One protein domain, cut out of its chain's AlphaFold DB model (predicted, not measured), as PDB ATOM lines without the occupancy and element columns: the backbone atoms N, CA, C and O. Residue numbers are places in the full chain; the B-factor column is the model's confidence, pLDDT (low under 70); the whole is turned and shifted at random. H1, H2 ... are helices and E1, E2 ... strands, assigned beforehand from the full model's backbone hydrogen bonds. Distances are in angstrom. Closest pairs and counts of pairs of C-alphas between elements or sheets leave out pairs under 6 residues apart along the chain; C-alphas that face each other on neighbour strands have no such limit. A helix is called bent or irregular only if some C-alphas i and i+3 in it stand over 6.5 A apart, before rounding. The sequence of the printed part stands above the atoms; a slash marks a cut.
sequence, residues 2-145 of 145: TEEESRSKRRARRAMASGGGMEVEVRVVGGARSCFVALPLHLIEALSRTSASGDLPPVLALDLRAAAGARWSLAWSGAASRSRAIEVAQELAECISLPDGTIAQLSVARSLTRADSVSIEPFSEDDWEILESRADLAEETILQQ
ATOM      1  N   THR A   2     179.400 175.403 119.769       64.19
ATOM      2  CA  THR A   2     180.329 174.394 119.212       64.19
ATOM      3  C   THR A   2     181.825 174.692 119.420       64.19
ATOM      4  O   THR A   2     182.634 173.768 119.525       64.19
ATOM      5  N   GLU A   3     182.219 175.963 119.525       55.97
ATOM      6  CA  GLU A   3     183.635 176.350 119.667       55.97
ATOM      7  C   GLU A   3     184.188 176.151 121.082       55.97
ATOM      8  O   GLU A   3     185.326 175.716 121.249       55.97
ATOM      9  N   GLU A   4     183.376 176.410 122.107       58.81
ATOM     10  CA  GLU A   4     183.768 176.254 123.511       58.81
ATOM     11  C   GLU A   4     183.965 174.777 123.879       58.81
ATOM     12  O   GLU A   4     184.961 174.409 124.504       58.81
ATOM     13  N   GLU A   5     183.092 173.903 123.372       55.88
ATOM     14  CA  GLU A   5     183.213 172.454 123.530       55.88
ATOM     15  C   GLU A   5     184.440 171.901 122.786       55.88
ATOM     16  O   GLU A   5     185.177 171.068 123.317       55.88
ATOM     17  N   SER A   6     184.726 172.424 121.591       58.19
ATOM     18  CA  SER A   6     185.918 172.063 120.812       58.19
ATOM     19  C   SER A   6     187.211 172.528 121.490       58.19
ATOM     20  O   SER A   6     188.219 171.819 121.475       58.19
ATOM     21  N   ARG A   7     187.193 173.699 122.137       63.91
ATOM     22  CA  ARG A   7     188.326 174.249 122.894       63.91
ATOM     23  C   ARG A   7     188.549 173.498 124.208       63.91
ATOM     24  O   ARG A   7     189.702 173.252 124.564       63.91
ATOM     25  N   SER A   8     187.472 173.076 124.869       58.94
ATOM     26  CA  SER A   8     187.507 172.214 126.055       58.94
ATOM     27  C   SER A   8     188.047 170.818 125.718       58.94
ATOM     28  O   SER A   8     189.019 170.373 126.329       58.94
ATOM     29  N   LYS A   9     187.556 170.191 124.636       59.03
ATOM     30  CA  LYS A   9     188.094 168.927 124.093       59.03
ATOM     31  C   LYS A   9     189.577 169.039 123.734       59.03
ATOM     32  O   LYS A   9     190.357 168.151 124.064       59.03
ATOM     33  N   ARG A  10     190.000 170.142 123.108       59.22
ATOM     34  CA  ARG A  10     191.416 170.402 122.784       59.22
ATOM     35  C   ARG A  10     192.283 170.617 124.027       59.22
ATOM     36  O   ARG A  10     193.411 170.132 124.054       59.22
ATOM     37  N   ARG A  11     191.781 171.304 125.059       57.22
ATOM     38  CA  ARG A  11     192.481 171.475 126.345       57.22
ATOM     39  C   ARG A  11     192.622 170.156 127.099       57.22
ATOM     40  O   ARG A  11     193.723 169.870 127.549       57.22
ATOM     41  N   ALA A  12     191.566 169.345 127.163       55.66
ATOM     42  CA  ALA A  12     191.610 168.008 127.756       55.66
ATOM     43  C   ALA A  12     192.616 167.107 127.020       55.66
ATOM     44  O   ALA A  12     193.498 166.519 127.642       55.66
ATOM     45  N   ARG A  13     192.579 167.104 125.679       56.62
ATOM     46  CA  ARG A  13     193.560 166.394 124.841       56.62
ATOM     47  C   ARG A  13     194.994 166.876 125.075       56.62
ATOM     48  O   ARG A  13     195.910 166.065 125.101       56.62
ATOM     49  N   ARG A  14     195.203 168.181 125.281       48.00
ATOM     50  CA  ARG A  14     196.530 168.769 125.525       48.00
ATOM     51  C   ARG A  14     197.044 168.537 126.950       48.00
ATOM     52  O   ARG A  14     198.241 168.336 127.104       48.00
ATOM     53  N   ALA A  15     196.180 168.524 127.965       48.81
ATOM     54  CA  ALA A  15     196.549 168.152 129.334       48.81
ATOM     55  C   ALA A  15     197.005 166.685 129.394       48.81
ATOM     56  O   ALA A  15     198.090 166.397 129.898       48.81
ATOM     57  N   MET A  16     196.257 165.798 128.732       52.69
ATOM     58  CA  MET A  16     196.599 164.380 128.571       52.69
ATOM     59  C   MET A  16     197.893 164.188 127.758       52.69
ATOM     60  O   MET A  16     198.758 163.400 128.130       52.69
ATOM     61  N   ALA A  17     198.095 164.973 126.690       43.66
ATOM     62  CA  ALA A  17     199.326 164.951 125.895       43.66
ATOM     63  C   ALA A  17     200.543 165.570 126.623       43.66
ATOM     64  O   ALA A  17     201.680 165.224 126.312       43.66
ATOM     65  N   SER A  18     200.342 166.432 127.620       42.66
ATOM     66  CA  SER A  18     201.416 167.098 128.378       42.66
ATOM     67  C   SER A  18     201.856 166.334 129.638       42.66
ATOM     68  O   SER A  18     202.715 166.827 130.364       42.66
ATOM     69  N   GLY A  19     201.299 165.148 129.915       48.06
ATOM     70  CA  GLY A  19     201.633 164.374 131.123       48.06
ATOM     71  C   GLY A  19     200.725 164.649 132.326       48.06
ATOM     72  O   GLY A  19     201.059 164.252 133.437       48.06
ATOM     73  N   GLY A  20     199.578 165.304 132.124       55.44
ATOM     74  CA  GLY A  20     198.516 165.379 133.123       55.44
ATOM     75  C   GLY A  20     197.681 164.105 133.083       55.44
ATOM     76  O   GLY A  20     196.788 163.993 132.248       55.44
ATOM     77  N   GLY A  21     198.015 163.139 133.940       69.50
ATOM     78  CA  GLY A  21     197.182 161.959 134.173       69.50
ATOM     79  C   GLY A  21     195.820 162.298 134.798       69.50
ATOM     80  O   GLY A  21     195.561 163.439 135.183       69.50
ATOM     81  N   MET A  22     194.942 161.309 134.897       89.75
ATOM     82  CA  MET A  22     193.705 161.383 135.677       89.75
ATOM     83  C   MET A  22     194.027 161.027 137.131       89.75
ATOM     84  O   MET A  22     194.700 160.030 137.357       89.75
ATOM     85  N   GLU A  23     193.588 161.818 138.107       94.50
ATOM     86  CA  GLU A  23     193.773 161.462 139.522       94.50
ATOM     87  C   GLU A  23     192.860 160.286 139.885       94.50
ATOM     88  O   GLU A  23     191.671 160.302 139.557       94.50
ATOM     89  N   VAL A  24     193.416 159.264 140.531       96.25
ATOM     90  CA  VAL A  24     192.695 158.051 140.927       96.25
ATOM     91  C   VAL A  24     193.112 157.589 142.319       96.25
ATOM     92  O   VAL A  24     194.266 157.748 142.717       96.25
ATOM     93  N   GLU A  25     192.166 156.979 143.028       97.50
ATOM     94  CA  GLU A  25     192.418 156.171 144.223       97.50
ATOM     95  C   GLU A  25     192.601 154.708 143.809       97.50
ATOM     96  O   GLU A  25     191.832 154.185 142.994       97.50
ATOM     97  N   VAL A  26     193.613 154.059 144.376       97.56
ATOM     98  CA  VAL A  26     193.840 152.619 144.274       97.56
ATOM     99  C   VAL A  26     193.109 151.909 145.397       97.56
ATOM    100  O   VAL A  26     193.243 152.285 146.558       97.56
ATOM    101  N   ARG A  27     192.393 150.846 145.041       97.75
ATOM    102  CA  ARG A  27     191.817 149.896 145.980       97.75
ATOM    103  C   ARG A  27     192.383 148.509 145.744       97.75
ATOM    104  O   ARG A  27     192.235 147.951 144.659       97.75
ATOM    105  N   VAL A  28     192.975 147.935 146.774       97.31
ATOM    106  CA  VAL A  28     193.416 146.546 146.774       97.31
ATOM    107  C   VAL A  28     192.223 145.652 147.108       97.31
ATOM    108  O   VAL A  28     191.507 145.886 148.082       97.31
ATOM    109  N   VAL A  29     191.976 144.644 146.274       95.31
ATOM    110  CA  VAL A  29     190.846 143.718 146.417       95.31
ATOM    111  C   VAL A  29     191.339 142.281 146.568       95.31
ATOM    112  O   VAL A  29     192.123 141.786 145.762       95.31
ATOM    113  N   GLY A  30     190.864 141.601 147.612       92.56
ATOM    114  CA  GLY A  30     191.159 140.188 147.847       92.56
ATOM    115  C   GLY A  30     190.309 139.256 146.976       92.56
ATOM    116  O   GLY A  30     189.192 139.599 146.581       92.56
ATOM    117  N   GLY A  31     190.829 138.058 146.697       85.06
ATOM    118  CA  GLY A  31     190.117 136.992 145.980       85.06
ATOM    119  C   GLY A  31     190.026 137.165 144.459       85.06
ATOM    120  O   GLY A  31     189.519 136.270 143.779       85.06
ATOM    121  N   ALA A  32     190.523 138.275 143.911       83.25
ATOM    122  CA  ALA A  32     190.714 138.443 142.477       83.25
ATOM    123  C   ALA A  32     192.052 137.817 142.066       83.25
ATOM    124  O   ALA A  32     193.073 138.110 142.671       83.25
ATOM    125  N   ARG A  33     192.060 136.974 141.029       83.75
ATOM    126  CA  ARG A  33     193.282 136.335 140.511       83.75
ATOM    127  C   ARG A  33     193.548 136.806 139.085       83.75
ATOM    128  O   ARG A  33     193.207 136.107 138.141       83.75
ATOM    129  N   SER A  34     194.076 138.017 138.940       89.62
ATOM    130  CA  SER A  34     194.468 138.571 137.640       89.62
ATOM    131  C   SER A  34     195.563 139.619 137.806       89.62
ATOM    132  O   SER A  34     195.571 140.373 138.782       89.62
ATOM    133  N   CYS A  35     196.459 139.695 136.824       92.69
ATOM    134  CA  CYS A  35     197.446 140.763 136.700       92.69
ATOM    135  C   CYS A  35     196.895 142.034 136.017       92.69
ATOM    136  O   CYS A  35     197.640 142.994 135.799       92.69
ATOM    137  N   PHE A  36     195.602 142.066 135.678       95.69
ATOM    138  CA  PHE A  36     194.931 143.241 135.129       95.69
ATOM    139  C   PHE A  36     194.163 144.009 136.204       95.69
ATOM    140  O   PHE A  36     193.497 143.436 137.064       95.69
ATOM    141  N   VAL A  37     194.211 145.338 136.126       97.00
ATOM    142  CA  VAL A  37     193.405 146.205 136.991       97.00
ATOM    143  C   VAL A  37     191.977 146.292 136.481       97.00
ATOM    144  O   VAL A  37     191.745 146.189 135.277       97.00
ATOM    145  N   ALA A  38     191.021 146.570 137.364       97.00
ATOM    146  CA  ALA A  38     189.679 146.967 136.964       97.00
ATOM    147  C   ALA A  38     189.536 148.492 137.044       97.00
ATOM    148  O   ALA A  38     189.790 149.109 138.082       97.00
ATOM    149  N   LEU A  39     189.123 149.120 135.943       97.31
ATOM    150  CA  LEU A  39     188.955 150.572 135.874       97.31
ATOM    151  C   LEU A  39     187.499 150.971 136.149       97.31
ATOM    152  O   LEU A  39     186.581 150.324 135.645       97.31
ATOM    153  N   PRO A  40     187.241 152.062 136.886       96.44
ATOM    154  CA  PRO A  40     185.917 152.661 136.965       96.44
ATOM    155  C   PRO A  40     185.369 153.027 135.584       96.44
ATOM    156  O   PRO A  40     186.096 153.555 134.739       96.44
ATOM    157  N   LEU A  41     184.058 152.861 135.390       95.31
ATOM    158  CA  LEU A  41     183.389 153.147 134.110       95.31
ATOM    159  C   LEU A  41     183.674 154.558 133.578       95.31
ATOM    160  O   LEU A  41     183.962 154.734 132.397       95.31
ATOM    161  N   HIS A  42     183.681 155.565 134.455       93.06
ATOM    162  CA  HIS A  42     183.946 156.947 134.053       93.06
ATOM    163  C   HIS A  42     185.361 157.146 133.477       93.06
ATOM    164  O   HIS A  42     185.544 157.985 132.591       93.06
ATOM    165  N   LEU A  43     186.355 156.373 133.939       94.38
ATOM    166  CA  LEU A  43     187.704 156.386 133.370       94.38
ATOM    167  C   LEU A  43     187.729 155.668 132.024       94.38
ATOM    168  O   LEU A  43     188.294 156.207 131.078       94.38
ATOM    169  N   ILE A  44     187.066 154.515 131.901       94.81
ATOM    170  CA  ILE A  44     186.949 153.778 130.630       94.81
ATOM    171  C   ILE A  44     186.336 154.684 129.550       94.81
ATOM    172  O   ILE A  44     186.888 154.826 128.458       94.81
ATOM    173  N   GLU A  45     185.244 155.379 129.866       93.00
ATOM    174  CA  GLU A  45     184.596 156.337 128.963       93.00
ATOM    175  C   GLU A  45     185.489 157.540 128.629       93.00
ATOM    176  O   GLU A  45     185.474 158.058 127.508       93.00
ATOM    177  N   ALA A  46     186.242 158.055 129.605       91.88
ATOM    178  CA  ALA A  46     187.169 159.158 129.378       91.88
ATOM    179  C   ALA A  46     188.318 158.735 128.453       91.88
ATOM    180  O   ALA A  46     188.603 159.441 127.485       91.88
ATOM    181  N   LEU A  47     188.917 157.569 128.698       91.50
ATOM    182  CA  LEU A  47     189.978 156.998 127.876       91.50
ATOM    183  C   LEU A  47     189.486 156.710 126.452       91.50
ATOM    184  O   LEU A  47     190.136 157.139 125.496       91.50
ATOM    185  N   SER A  48     188.306 156.102 126.294       91.62
ATOM    186  CA  SER A  48     187.704 155.795 124.981       91.62
ATOM    187  C   SER A  48     187.506 157.058 124.137       91.62
ATOM    188  O   SER A  48     187.890 157.116 122.975       91.62
ATOM    189  N   ARG A  49     187.030 158.156 124.745       89.62
ATOM    190  CA  ARG A  49     186.883 159.458 124.058       89.62
ATOM    191  C   ARG A  49     188.206 160.082 123.606       89.62
ATOM    192  O   ARG A  49     188.211 160.987 122.761       89.62
ATOM    193  N   THR A  50     189.318 159.670 124.209       83.94
ATOM    194  CA  THR A  50     190.656 160.131 123.823       83.94
ATOM    195  C   THR A  50     191.335 159.241 122.793       83.94
ATOM    196  O   THR A  50     192.288 159.708 122.165       83.94
ATOM    197  N   SER A  51     190.839 158.021 122.570       82.94
ATOM    198  CA  SER A  51     191.366 157.144 121.530       82.94
ATOM    199  C   SER A  51     191.012 157.682 120.136       82.94
ATOM    200  O   SER A  51     190.042 158.419 119.944       82.94
ATOM    201  N   ALA A  52     191.854 157.373 119.147       79.50
ATOM    202  CA  ALA A  52     191.659 157.846 117.776       79.50
ATOM    203  C   ALA A  52     190.477 157.152 117.076       79.50
ATOM    204  O   ALA A  52     189.810 157.780 116.259       79.50
ATOM    205  N   SER A  53     190.224 155.882 117.408       81.81
ATOM    206  CA  SER A  53     189.140 155.058 116.862       81.81
ATOM    207  C   SER A  53     187.812 155.219 117.609       81.81
ATOM    208  O   SER A  53     186.780 154.847 117.067       81.81
ATOM    209  N   GLY A  54     187.821 155.768 118.828       79.94
ATOM    210  CA  GLY A  54     186.661 155.785 119.729       79.94
ATOM    211  C   GLY A  54     186.549 154.541 120.617       79.94
ATOM    212  O   GLY A  54     185.847 154.592 121.622       79.94
ATOM    213  N   ASP A  55     187.310 153.489 120.303       85.06
ATOM    214  CA  ASP A  55     187.407 152.251 121.078       85.06
ATOM    215  C   ASP A  55     188.772 152.143 121.764       85.06
ATOM    216  O   ASP A  55     189.769 152.699 121.286       85.06
ATOM    217  N   LEU A  56     188.830 151.432 122.890       89.19
ATOM    218  CA  LEU A  56     190.092 151.100 123.549       89.19
ATOM    219  C   LEU A  56     190.665 149.800 122.968       89.19
ATOM    220  O   LEU A  56     189.900 148.909 122.598       89.19
ATOM    221  N   PRO A  57     191.999 149.674 122.866       88.94
ATOM    222  CA  PRO A  57     192.620 148.424 122.447       88.94
ATOM    223  C   PRO A  57     192.318 147.300 123.456       88.94
ATOM    224  O   PRO A  57     192.027 147.595 124.619       88.94
ATOM    225  N   PRO A  58     192.443 146.020 123.048       89.31
ATOM    226  CA  PRO A  58     192.152 144.871 123.912       89.31
ATOM    227  C   PRO A  58     192.947 144.860 125.220       89.31
ATOM    228  O   PRO A  58     192.448 144.394 126.237       89.31
ATOM    229  N   VAL A  59     194.173 145.388 125.190       90.81
ATOM    230  CA  VAL A  59     195.014 145.590 126.369       90.81
ATOM    231  C   VAL A  59     195.568 147.011 126.343       90.81
ATOM    232  O   VAL A  59     196.109 147.465 125.332       90.81
ATOM    233  N   LEU A  60     195.449 147.709 127.470       92.38
ATOM    234  CA  LEU A  60     196.072 149.001 127.727       92.38
ATOM    235  C   LEU A  60     197.154 148.850 128.779       92.38
ATOM    236  O   LEU A  60     196.892 148.316 129.851       92.38
ATOM    237  N   ALA A  61     198.328 149.414 128.514       93.88
ATOM    238  CA  ALA A  61     199.291 149.672 129.569       93.88
ATOM    239  C   ALA A  61     199.070 151.045 130.186       93.88
ATOM    240  O   ALA A  61     198.791 152.039 129.504       93.88
ATOM    241  N   LEU A  62     199.201 151.067 131.499       95.00
ATOM    242  CA  LEU A  62     198.858 152.169 132.363       95.00
ATOM    243  C   LEU A  62     200.053 152.478 133.255       95.00
ATOM    244  O   LEU A  62     200.665 151.578 133.821       95.00
ATOM    245  N   ASP A  63     200.338 153.759 133.417       95.12
ATOM    246  CA  ASP A  63     201.312 154.259 134.371       95.12
ATOM    247  C   ASP A  63     200.568 154.958 135.505       95.12
ATOM    248  O   ASP A  63     199.771 155.872 135.262       95.12
ATOM    249  N   LEU A  64     200.861 154.562 136.741       95.56
ATOM    250  CA  LEU A  64     200.522 155.322 137.936       95.56
ATOM    251  C   LEU A  64     201.735 156.098 138.414       95.56
ATOM    252  O   LEU A  64     202.844 155.570 138.490       95.56
ATOM    253  N   ARG A  65     201.510 157.348 138.810       95.69
ATOM    254  CA  ARG A  65     202.532 158.191 139.423       95.69
ATOM    255  C   ARG A  65     201.983 158.881 140.663       95.69
ATOM    256  O   ARG A  65     201.137 159.767 140.552       95.69
ATOM    257  N   ALA A  66     202.498 158.514 141.830       93.69
ATOM    258  CA  ALA A  66     202.194 159.208 143.076       93.69
ATOM    259  C   ALA A  66     202.952 160.543 143.171       93.69
ATOM    260  O   ALA A  66     204.012 160.733 142.561       93.69
ATOM    261  N   ALA A  67     202.439 161.459 143.995       85.81
ATOM    262  CA  ALA A  67     203.062 162.761 144.239       85.81
ATOM    263  C   ALA A  67     204.487 162.642 144.816       85.81
ATOM    264  O   ALA A  67     205.369 163.413 144.446       85.81
ATOM    265  N   ALA A  68     204.734 161.623 145.648       86.62
ATOM    266  CA  ALA A  68     206.038 161.329 146.247       86.62
ATOM    267  C   ALA A  68     207.071 160.745 145.257       86.62
ATOM    268  O   ALA A  68     208.181 160.402 145.651       86.62
ATOM    269  N   GLY A  69     206.726 160.613 143.971       89.00
ATOM    270  CA  GLY A  69     207.633 160.136 142.925       89.00
ATOM    271  C   GLY A  69     207.606 158.628 142.683       89.00
ATOM    272  O   GLY A  69     208.172 158.193 141.680       89.00
ATOM    273  N   ALA A  70     206.912 157.856 143.525       94.81
ATOM    274  CA  ALA A  70     206.656 156.439 143.284       94.81
ATOM    275  C   ALA A  70     205.866 156.235 141.980       94.81
ATOM    276  O   ALA A  70     205.017 157.059 141.609       94.81
ATOM    277  N   ARG A  71     206.191 155.157 141.265       95.88
ATOM    278  CA  ARG A  71     205.619 154.824 139.961       95.88
ATOM    279  C   ARG A  71     205.343 153.336 139.871       95.88
ATOM    280  O   ARG A  71     206.156 152.545 140.336       95.88
ATOM    281  N   TRP A  72     204.251 152.994 139.203       96.44
ATOM    282  CA  TRP A  72     203.869 151.615 138.926       96.44
ATOM    283  C   TRP A  72     203.395 151.499 137.485       96.44
ATOM    284  O   TRP A  72     202.742 152.413 136.974       96.44
ATOM    285  N   SER A  73     203.710 150.372 136.861       94.81
ATOM    286  CA  SER A  73     203.208 150.006 135.541       94.81
ATOM    287  C   SER A  73     202.183 148.894 135.711       94.81
ATOM    288  O   SER A  73     202.419 147.921 136.420       94.81
ATOM    289  N   LEU A  74     201.024 149.082 135.096       95.88
ATOM    290  CA  LEU A  74     199.842 148.242 135.237       95.88
ATOM    291  C   LEU A  74     199.265 147.954 133.852       95.88
ATOM    292  O   LEU A  74     199.553 148.666 132.887       95.88
ATOM    293  N   ALA A  75     198.412 146.942 133.755       95.38
ATOM    294  CA  ALA A  75     197.686 146.635 132.532       95.38
ATOM    295  C   ALA A  75     196.177 146.570 132.791       95.38
ATOM    296  O   ALA A  75     195.741 146.222 133.884       95.38
ATOM    297  N   TRP A  76     195.378 146.883 131.775       96.25
ATOM    298  CA  TRP A  76     193.923 146.746 131.782       96.25
ATOM    299  C   TRP A  76     193.458 146.021 130.521       96.25
ATOM    300  O   TRP A  76     193.876 146.387 129.424       96.25
ATOM    301  N   SER A  77     192.574 145.036 130.676       94.31
ATOM    302  CA  SER A  77     192.048 144.189 129.594       94.31
ATOM    303  C   SER A  77     190.512 144.155 129.556       94.31
ATOM    304  O   SER A  77     189.891 143.136 129.269       94.31
ATOM    305  N   GLY A  78     189.864 145.281 129.874       93.75
ATOM    306  CA  GLY A  78     188.400 145.408 129.808       93.75
ATOM    307  C   GLY A  78     187.672 145.292 131.150       93.75
ATOM    308  O   GLY A  78     186.477 145.579 131.214       93.75
ATOM    309  N   ALA A  79     188.363 144.928 132.233       94.94
ATOM    310  CA  ALA A  79     187.749 144.776 133.550       94.94
ATOM    311  C   ALA A  79     187.191 146.109 134.088       94.94
ATOM    312  O   ALA A  79     187.881 147.132 134.121       94.94
ATOM    313  N   ALA A  80     185.938 146.105 134.542       95.44
ATOM    314  CA  ALA A  80     185.286 147.284 135.102       95.44
ATOM    315  C   ALA A  80     185.179 147.180 136.627       95.44
ATOM    316  O   ALA A  80     184.658 146.199 137.156       95.44
ATOM    317  N   SER A  81     185.635 148.217 137.324       94.31
ATOM    318  CA  SER A  81     185.441 148.379 138.766       94.31
ATOM    319  C   SER A  81     183.994 148.784 139.050       94.31
ATOM    320  O   SER A  81     183.399 149.596 138.331       94.31
ATOM    321  N   ARG A  82     183.419 148.228 140.123       89.25
ATOM    322  CA  ARG A  82     182.080 148.613 140.614       89.25
ATOM    323  C   ARG A  82     182.120 149.871 141.479       89.25
ATOM    324  O   ARG A  82     181.071 150.401 141.845       89.25
ATOM    325  N   SER A  83     183.314 150.335 141.826       91.00
ATOM    326  CA  SER A  83     183.540 151.507 142.654       91.00
ATOM    327  C   SER A  83     184.077 152.687 141.832       91.00
ATOM    328  O   SER A  83     184.094 152.676 140.601       91.00
ATOM    329  N   ARG A  84     184.462 153.768 142.518       93.94
ATOM    330  CA  ARG A  84     185.144 154.913 141.892       93.94
ATOM    331  C   ARG A  84     186.667 154.773 141.891       93.94
ATOM    332  O   ARG A  84     187.324 155.611 141.286       93.94
ATOM    333  N   ALA A  85     187.192 153.746 142.553       96.88
ATOM    334  CA  ALA A  85     188.614 153.456 142.635       96.88
ATOM    335  C   ALA A  85     189.016 152.465 141.539       96.88
ATOM    336  O   ALA A  85     188.199 151.643 141.104       96.88
ATOM    337  N   ILE A  86     190.274 152.534 141.109       97.25
ATOM    338  CA  ILE A  86     190.850 151.431 140.342       97.25
ATOM    339  C   ILE A  86     191.059 150.256 141.292       97.25
ATOM    340  O   ILE A  86     191.529 150.449 142.410       97.25
ATOM    341  N   GLU A  87     190.679 149.058 140.870       97.56
ATOM    342  CA  GLU A  87     190.789 147.861 141.702       97.56
ATOM    343  C   GLU A  87     191.970 147.019 141.222       97.56
ATOM    344  O   GLU A  87     192.117 146.765 140.024       97.56
ATOM    345  N   VAL A  88     192.829 146.627 142.160       97.38
ATOM    346  CA  VAL A  88     194.050 145.851 141.918       97.38
ATOM    347  C   VAL A  88     193.994 144.603 142.789       97.38
ATOM    348  O   VAL A  88     193.698 144.704 143.980       97.38
ATOM    349  N   ALA A  89     194.254 143.431 142.207       96.94
ATOM    350  CA  ALA A  89     194.334 142.185 142.964       96.94
ATOM    351  C   ALA A  89     195.394 142.286 144.070       96.94
ATOM    352  O   ALA A  89     196.459 142.874 143.858       96.94
ATOM    353  N   GLN A  90     195.099 141.714 145.236       97.00
ATOM    354  CA  GLN A  90     195.973 141.769 146.405       97.00
ATOM    355  C   GLN A  90     197.381 141.249 146.114       97.00
ATOM    356  O   GLN A  90     198.355 141.939 146.397       97.00
ATOM    357  N   GLU A  91     197.483 140.093 145.471       94.31
ATOM    358  CA  GLU A  91     198.752 139.449 145.150       94.31
ATOM    359  C   GLU A  91     199.589 140.322 144.203       94.31
ATOM    360  O   GLU A  91     200.777 140.537 144.438       94.31
ATOM    361  N   LEU A  92     198.963 140.917 143.178       95.69
ATOM    362  CA  LEU A  92     199.649 141.852 142.281       95.69
ATOM    363  C   LEU A  92     200.140 143.090 143.040       95.69
ATOM    364  O   LEU A  92     201.278 143.515 142.843       95.69
ATOM    365  N   ALA A  93     199.288 143.678 143.884       97.00
ATOM    366  CA  ALA A  93     199.619 144.873 144.650       97.00
ATOM    367  C   ALA A  93     200.800 144.628 145.602       97.00
ATOM    368  O   ALA A  93     201.705 145.461 145.678       97.00
ATOM    369  N   GLU A  94     200.831 143.473 146.266       95.75
ATOM    370  CA  GLU A  94     201.947 143.040 147.108       95.75
ATOM    371  C   GLU A  94     203.234 142.869 146.282       95.75
ATOM    372  O   GLU A  94     204.259 143.464 146.627       95.75
ATOM    373  N   CYS A  95     203.175 142.166 145.141       94.38
ATOM    374  CA  CYS A  95     204.331 141.947 144.263       94.38
ATOM    375  C   CYS A  95     204.984 143.249 143.777       94.38
ATOM    376  O   CYS A  95     206.210 143.347 143.727       94.38
ATOM    377  N   ILE A  96     204.186 144.262 143.427       95.56
ATOM    378  CA  ILE A  96     204.702 145.550 142.932       95.56
ATOM    379  C   ILE A  96     204.853 146.603 144.040       95.56
ATOM    380  O   ILE A  96     205.161 147.762 143.747       95.56
ATOM    381  N   SER A  97     204.622 146.223 145.303       96.62
ATOM    382  CA  SER A  97     204.645 147.126 146.460       96.62
ATOM    383  C   SER A  97     203.766 148.370 146.254       96.62
ATOM    384  O   SER A  97     204.202 149.503 146.476       96.62
ATOM    385  N   LEU A  98     202.534 148.171 145.774       97.31
ATOM    386  CA  LEU A  98     201.514 149.206 145.603       97.31
ATOM    387  C   LEU A  98     200.588 149.232 146.829       97.31
ATOM    388  O   LEU A  98     199.794 148.308 147.005       97.31
ATOM    389  N   PRO A  99     200.645 150.278 147.675       97.00
ATOM    390  CA  PRO A  99     199.795 150.357 148.858       97.00
ATOM    391  C   PRO A  99     198.319 150.581 148.510       97.00
ATOM    392  O   PRO A  99     197.994 151.349 147.596       97.00
ATOM    393  N   ASP A 100     197.427 149.989 149.303       97.50
ATOM    394  CA  ASP A 100     196.002 150.328 149.287       97.50
ATOM    395  C   ASP A 100     195.768 151.804 149.646       97.50
ATOM    396  O   ASP A 100     196.517 152.403 150.421       97.50
ATOM    397  N   GLY A 101     194.745 152.412 149.044       97.44
ATOM    398  CA  GLY A 101     194.420 153.826 149.227       97.44
ATOM    399  C   GLY A 101     195.399 154.797 148.559       97.44
ATOM    400  O   GLY A 101     195.324 156.005 148.796       97.44
ATOM    401  N   THR A 102     196.325 154.311 147.724       97.38
ATOM    402  CA  THR A 102     197.252 155.178 146.983       97.38
ATOM    403  C   THR A 102     196.477 156.169 146.115       97.38
ATOM    404  O   THR A 102     195.668 155.770 145.281       97.38
ATOM    405  N   ILE A 103     196.769 157.466 146.260       96.81
ATOM    406  CA  ILE A 103     196.287 158.509 145.347       96.81
ATOM    407  C   ILE A 103     197.387 158.817 144.330       96.81
ATOM    408  O   ILE A 103     198.501 159.211 144.695       96.81
ATOM    409  N   ALA A 104     197.092 158.621 143.046       95.69
ATOM    410  CA  ALA A 104     198.077 158.748 141.980       95.69
ATOM    411  C   ALA A 104     197.483 159.306 140.686       95.69
ATOM    412  O   ALA A 104     196.288 159.223 140.420       95.69
ATOM    413  N   GLN A 105     198.362 159.848 139.846       96.50
ATOM    414  CA  GLN A 105     198.042 160.236 138.481       96.50
ATOM    415  C   GLN A 105     198.146 159.016 137.564       96.50
ATOM    416  O   GLN A 105     199.230 158.451 137.420       96.50
ATOM    417  N   LEU A 106     197.041 158.652 136.922       95.19
ATOM    418  CA  LEU A 106     196.923 157.592 135.927       95.19
ATOM    419  C   LEU A 106     197.112 158.141 134.511       95.19
ATOM    420  O   LEU A 106     196.438 159.087 134.103       95.19
ATOM    421  N   SER A 107     197.963 157.509 133.714       93.19
ATOM    422  CA  SER A 107     198.083 157.796 132.281       93.19
ATOM    423  C   SER A 107     198.233 156.525 131.458       93.19
ATOM    424  O   SER A 107     198.728 155.526 131.956       93.19
ATOM    425  N   VAL A 108     197.844 156.572 130.183       92.00
ATOM    426  CA  VAL A 108     198.128 155.482 129.237       92.00
ATOM    427  C   VAL A 108     199.584 155.580 128.788       92.00
ATOM    428  O   VAL A 108     200.023 156.652 128.345       92.00
ATOM    429  N   ALA A 109     200.315 154.469 128.875       88.25
ATOM    430  CA  ALA A 109     201.685 154.377 128.393       88.25
ATOM    431  C   ALA A 109     201.705 154.599 126.871       88.25
ATOM    432  O   ALA A 109     200.972 153.963 126.116       88.25
ATOM    433  N   ARG A 110     202.519 155.548 126.396       71.94
ATOM    434  CA  ARG A 110     202.421 156.047 125.007       71.94
ATOM    435  C   ARG A 110     203.275 155.294 123.994       71.94
ATOM    436  O   ARG A 110     203.180 155.575 122.805       71.94
ATOM    437  N   SER A 111     204.123 154.386 124.457       69.12
ATOM    438  CA  SER A 111     205.005 153.594 123.608       69.12
ATOM    439  C   SER A 111     205.435 152.353 124.373       69.12
ATOM    440  O   SER A 111     206.378 152.411 125.159       69.12
ATOM    441  N   LEU A 112     204.747 151.241 124.135       72.19
ATOM    442  CA  LEU A 112     205.251 149.932 124.518       72.19
ATOM    443  C   LEU A 112     205.885 149.275 123.302       72.19
ATOM    444  O   LEU A 112     205.235 149.090 122.272       72.19
ATOM    445  N   THR A 113     207.151 148.907 123.424       78.25
ATOM    446  CA  THR A 113     207.785 147.990 122.484       78.25
ATOM    447  C   THR A 113     207.281 146.581 122.760       78.25
ATOM    448  O   THR A 113     207.256 146.151 123.914       78.25
ATOM    449  N   ARG A 114     206.889 145.853 121.711       82.94
ATOM    450  CA  ARG A 114     206.626 144.416 121.826       82.94
ATOM    451  C   ARG A 114     207.906 143.739 122.313       82.94
ATOM    452  O   ARG A 114     208.966 143.988 121.748       82.94
ATOM    453  N   ALA A 115     207.806 142.919 123.352       83.88
ATOM    454  CA  ALA A 115     208.923 142.086 123.769       83.88
ATOM    455  C   ALA A 115     209.123 140.959 122.745       83.88
ATOM    456  O   ALA A 115     208.161 140.270 122.399       83.88
ATOM    457  N   ASP A 116     210.353 140.782 122.258       85.50
ATOM    458  CA  ASP A 116     210.708 139.672 121.361       85.50
ATOM    459  C   ASP A 116     210.926 138.361 122.133       85.50
ATOM    460  O   ASP A 116     210.684 137.278 121.608       85.50
ATOM    461  N   SER A 117     211.367 138.466 123.389       87.00
ATOM    462  CA  SER A 117     211.531 137.362 124.334       87.00
ATOM    463  C   SER A 117     211.325 137.876 125.761       87.00
ATOM    464  O   SER A 117     211.678 139.019 126.064       87.00
ATOM    465  N   VAL A 118     210.748 137.039 126.624       84.50
ATOM    466  CA  VAL A 118     210.563 137.303 128.056       84.50
ATOM    467  C   VAL A 118     211.086 136.092 128.818       84.50
ATOM    468  O   VAL A 118     210.664 134.969 128.552       84.50
ATOM    469  N   SER A 119     211.991 136.328 129.765       86.19
ATOM    470  CA  SER A 119     212.466 135.309 130.701       86.19
ATOM    471  C   SER A 119     211.820 135.545 132.059       86.19
ATOM    472  O   SER A 119     211.820 136.676 132.546       86.19
ATOM    473  N   ILE A 120     211.291 134.486 132.661       85.31
ATOM    474  CA  ILE A 120     210.715 134.492 134.007       85.31
ATOM    475  C   ILE A 120     211.362 133.382 134.829       85.31
ATOM    476  O   ILE A 120     211.791 132.372 134.269       85.31
ATOM    477  N   GLU A 121     211.411 133.568 136.142       84.44
ATOM    478  CA  GLU A 121     211.813 132.533 137.089       84.44
ATOM    479  C   GLU A 121     210.715 132.333 138.145       84.44
ATOM    480  O   GLU A 121     210.011 133.293 138.481       84.44
ATOM    481  N   PRO A 122     210.526 131.100 138.639       84.81
ATOM    482  CA  PRO A 122     209.651 130.809 139.768       84.81
ATOM    483  C   PRO A 122     210.059 131.588 141.013       84.81
ATOM    484  O   PRO A 122     211.241 131.837 141.247       84.81
ATOM    485  N   PHE A 123     209.074 131.947 141.832       84.69
ATOM    486  CA  PHE A 123     209.317 132.728 143.040       84.69
ATOM    487  C   PHE A 123     209.958 131.893 144.162       84.69
ATOM    488  O   PHE A 123     210.773 132.418 144.922       84.69
ATOM    489  N   SER A 124     209.617 130.604 144.265       86.88
ATOM    490  CA  SER A 124     210.088 129.703 145.326       86.88
ATOM    491  C   SER A 124     210.548 128.328 144.816       86.88
ATOM    492  O   SER A 124     210.321 127.973 143.661       86.88
ATOM    493  N   GLU A 125     211.213 127.548 145.680       85.88
ATOM    494  CA  GLU A 125     211.618 126.154 145.404       85.88
ATOM    495  C   GLU A 125     210.409 125.253 145.119       85.88
ATOM    496  O   GLU A 125     210.423 124.482 144.164       85.88
ATOM    497  N   ASP A 126     209.316 125.440 145.856       84.00
ATOM    498  CA  ASP A 126     208.063 124.721 145.613       84.00
ATOM    499  C   ASP A 126     207.496 125.039 144.213       84.00
ATOM    500  O   ASP A 126     206.969 124.162 143.524       84.00
ATOM    501  N   ASP A 127     207.641 126.285 143.748       83.75
ATOM    502  CA  ASP A 127     207.216 126.673 142.400       83.75
ATOM    503  C   ASP A 127     208.094 126.030 141.309       83.75
ATOM    504  O   ASP A 127     207.601 125.771 140.207       83.75
ATOM    505  N   TRP A 128     209.366 125.724 141.604       85.69
ATOM    506  CA  TRP A 128     210.238 124.962 140.701       85.69
ATOM    507  C   TRP A 128     209.756 123.521 140.534       85.69
ATOM    508  O   TRP A 128     209.636 123.058 139.400       85.69
ATOM    509  N   GLU A 129     209.393 122.838 141.622       81.94
ATOM    510  CA  GLU A 129     208.845 121.475 141.551       81.94
ATOM    511  C   GLU A 129     207.542 121.424 140.730       81.94
ATOM    512  O   GLU A 129     207.290 120.488 139.957       81.94
ATOM    513  N   ILE A 130     206.701 122.456 140.860       78.31
ATOM    514  CA  ILE A 130     205.475 122.592 140.068       78.31
ATOM    515  C   ILE A 130     205.810 122.773 138.588       78.31
ATOM    516  O   ILE A 130     205.179 122.136 137.748       78.31
ATOM    517  N   LEU A 131     206.794 123.604 138.247       78.38
ATOM    518  CA  LEU A 131     207.172 123.835 136.854       78.38
ATOM    519  C   LEU A 131     207.801 122.599 136.208       78.38
ATOM    520  O   LEU A 131     207.460 122.272 135.073       78.38
ATOM    521  N   GLU A 132     208.632 121.858 136.939       80.75
ATOM    522  CA  GLU A 132     209.207 120.594 136.464       80.75
ATOM    523  C   GLU A 132     208.137 119.525 136.210       80.75
ATOM    524  O   GLU A 132     208.255 118.726 135.279       80.75
ATOM    525  N   SER A 133     207.067 119.520 137.010       78.25
ATOM    526  CA  SER A 133     205.996 118.523 136.913       78.25
ATOM    527  C   SER A 133     204.796 118.948 136.053       78.25
ATOM    528  O   SER A 133     204.035 118.083 135.612       78.25
ATOM    529  N   ARG A 134     204.587 120.254 135.828       78.88
ATOM    530  CA  ARG A 134     203.372 120.837 135.214       78.88
ATOM    531  C   ARG A 134     203.653 122.056 134.324       78.88
ATOM    532  O   ARG A 134     202.842 122.983 134.289       78.88
ATOM    533  N   ALA A 135     204.764 122.054 133.589       76.62
ATOM    534  CA  ALA A 135     205.157 123.151 132.696       76.62
ATOM    535  C   ALA A 135     204.023 123.626 131.762       76.62
ATOM    536  O   ALA A 135     203.761 124.824 131.690       76.62
ATOM    537  N   ASP A 136     203.290 122.699 131.134       79.00
ATOM    538  CA  ASP A 136     202.193 123.030 130.209       79.00
ATOM    539  C   ASP A 136     201.063 123.824 130.896       79.00
ATOM    540  O   ASP A 136     200.517 124.775 130.337       79.00
ATOM    541  N   LEU A 137     200.729 123.470 132.144       76.25
ATOM    542  CA  LEU A 137     199.703 124.163 132.931       76.25
ATOM    543  C   LEU A 137     200.180 125.553 133.375       76.25
ATOM    544  O   LEU A 137     199.381 126.489 133.446       76.25
ATOM    545  N   ALA A 138     201.472 125.694 133.684       74.19
ATOM    546  CA  ALA A 138     202.069 126.982 134.019       74.19
ATOM    547  C   ALA A 138     202.032 127.932 132.812       74.19
ATOM    548  O   ALA A 138     201.620 129.083 132.957       74.19
ATOM    549  N   GLU A 139     202.372 127.438 131.616       78.44
ATOM    550  CA  GLU A 139     202.266 128.205 130.371       78.44
ATOM    551  C   GLU A 139     200.816 128.623 130.085       78.44
ATOM    552  O   GLU A 139     200.553 129.807 129.861       78.44
ATOM    553  N   GLU A 140     199.857 127.696 130.167       80.00
ATOM    554  CA  GLU A 140     198.440 128.010 129.953       80.00
ATOM    555  C   GLU A 140     197.938 129.074 130.942       80.00
ATOM    556  O   GLU A 140     197.266 130.025 130.542       80.00
ATOM    557  N   THR A 141     198.329 128.978 132.216       77.88
ATOM    558  CA  THR A 141     197.953 129.960 133.247       77.88
ATOM    559  C   THR A 141     198.522 131.347 132.944       77.88
ATOM    560  O   THR A 141     197.831 132.346 133.129       77.88
ATOM    561  N   ILE A 142     199.763 131.432 132.456       77.12
ATOM    562  CA  ILE A 142     200.376 132.705 132.045       77.12
ATOM    563  C   ILE A 142     199.618 133.313 130.857       77.12
ATOM    564  O   ILE A 142     199.409 134.526 130.820       77.12
ATOM    565  N   LEU A 143     199.185 132.488 129.903       76.06
ATOM    566  CA  LEU A 143     198.448 132.936 128.719       76.06
ATOM    567  C   LEU A 143     196.989 133.333 129.014       76.06
ATOM    568  O   LEU A 143     196.418 134.105 128.243       76.06
ATOM    569  N   GLN A 144     196.387 132.823 130.094       77.94
ATOM    570  CA  GLN A 144     194.970 133.021 130.451       77.94
ATOM    571  C   GLN A 144     194.710 134.076 131.545       77.94
ATOM    572  O   GLN A 144     193.586 134.161 132.043       77.94
ATOM    573  N   GLN A 145     195.728 134.855 131.925       62.75
ATOM    574  CA  GLN A 145     195.641 135.961 132.900       62.75
ATOM    575  C   GLN A 145     194.490 136.953 132.657       62.75
ATOM    576  O   GLN A 145     194.167 137.223 131.476       62.75
TER     577      GLN A 145
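What this domain is: This is residues 2 to 145 of the 145 residues of the protein "PEX-1N domain-containing protein" of Aegilops tauschii subsp. strangulata (UniProt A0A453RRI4). A five-stranded sheet, curled like part of a barrel, makes the core, with the short helix H2 over one face and the still shorter H3 over the other. At one end of the long axis H1 runs outward, its residues 2 to 8 sticking out; towards the other end a long link leads to the bent helix H4, set off from the sheet. The printed part has 144 residues, with four named helices and five named strands in the order H1 E1 H2 E2 E3 E4 H3 E5 H4, class mixed; the mixed sheet runs E3 E2 E5 E1 E4. It is only just loose, close to compact, with a radius of gyration of the C-alphas of 17.7 A, and spans 64 by 32 by 28 A.

Where its parts are: Begin with the sheet: find C-alpha 22 at (193.705, 161.383, 135.677), where E1, residues 22 to 29, sets out on its 20.9 A. E2 is residues 60 to 66, 19.4 A; E3 is 71 to 76, 16.4 A; E4 is 86 to 89, 10.2 A; E5 is 103 to 108, 16.5 A. H2 is residues 41 to 50, 14.4 A, and H3 residues 90 to 95, 8.6 A. H1, residues 2 to 17, runs 22.2 A from C-alpha 2 at (180.329, 174.394, 119.212). H4, residues 125 to 143, was assigned as one helix by its hydrogen bonds but is bent, with C-alphas 133 and 136 8.9 A apart: its arm H4a is residues 125 to 133, 12.7 A, and its arm H4b is residues 136 to 143, 10.7 A, with C-alpha 143 at (198.448, 132.936, 128.719).

How they stand to each other: In the strongly twisted sheet, look first at the hairpin E2 and E3, antiparallel, with N 62 and O 74 2.8 A apart. E2 and E5 are antiparallel, N 63 to O 107 at 2.8 A. E1 is staggered: residues 22 to 25 pair antiparallel with E5, N 24 to O 104 at 2.9 A, and 26 to 29 parallel with E4, N 27 to O 86 at 2.8 A. H2 lies over E5 at a height over the sheet of 10.0 A; H3, on the opposite face, lies over E4 at 7.6 A. H1 only grazes the sheet with residues 15 to 17. The arms H4a and H4b are not on the sheet; they stand at a steep tilt of 69.7 degrees, only just short of about perpendicular. In H1, H2, H3, H4a and H4b every O i to N i+4 pair is within hydrogen-bond range.

The domain as a whole: The C-alphas farthest apart, of Glu 3 and Ser 133, are 64.4 A apart. The printed part has no cut. The links E1 to H2 and E5 to H4 are long; in the latter, residues 113 to 120 stand free. Confidence is under 70 at residues 2 to 21, 111 and 145.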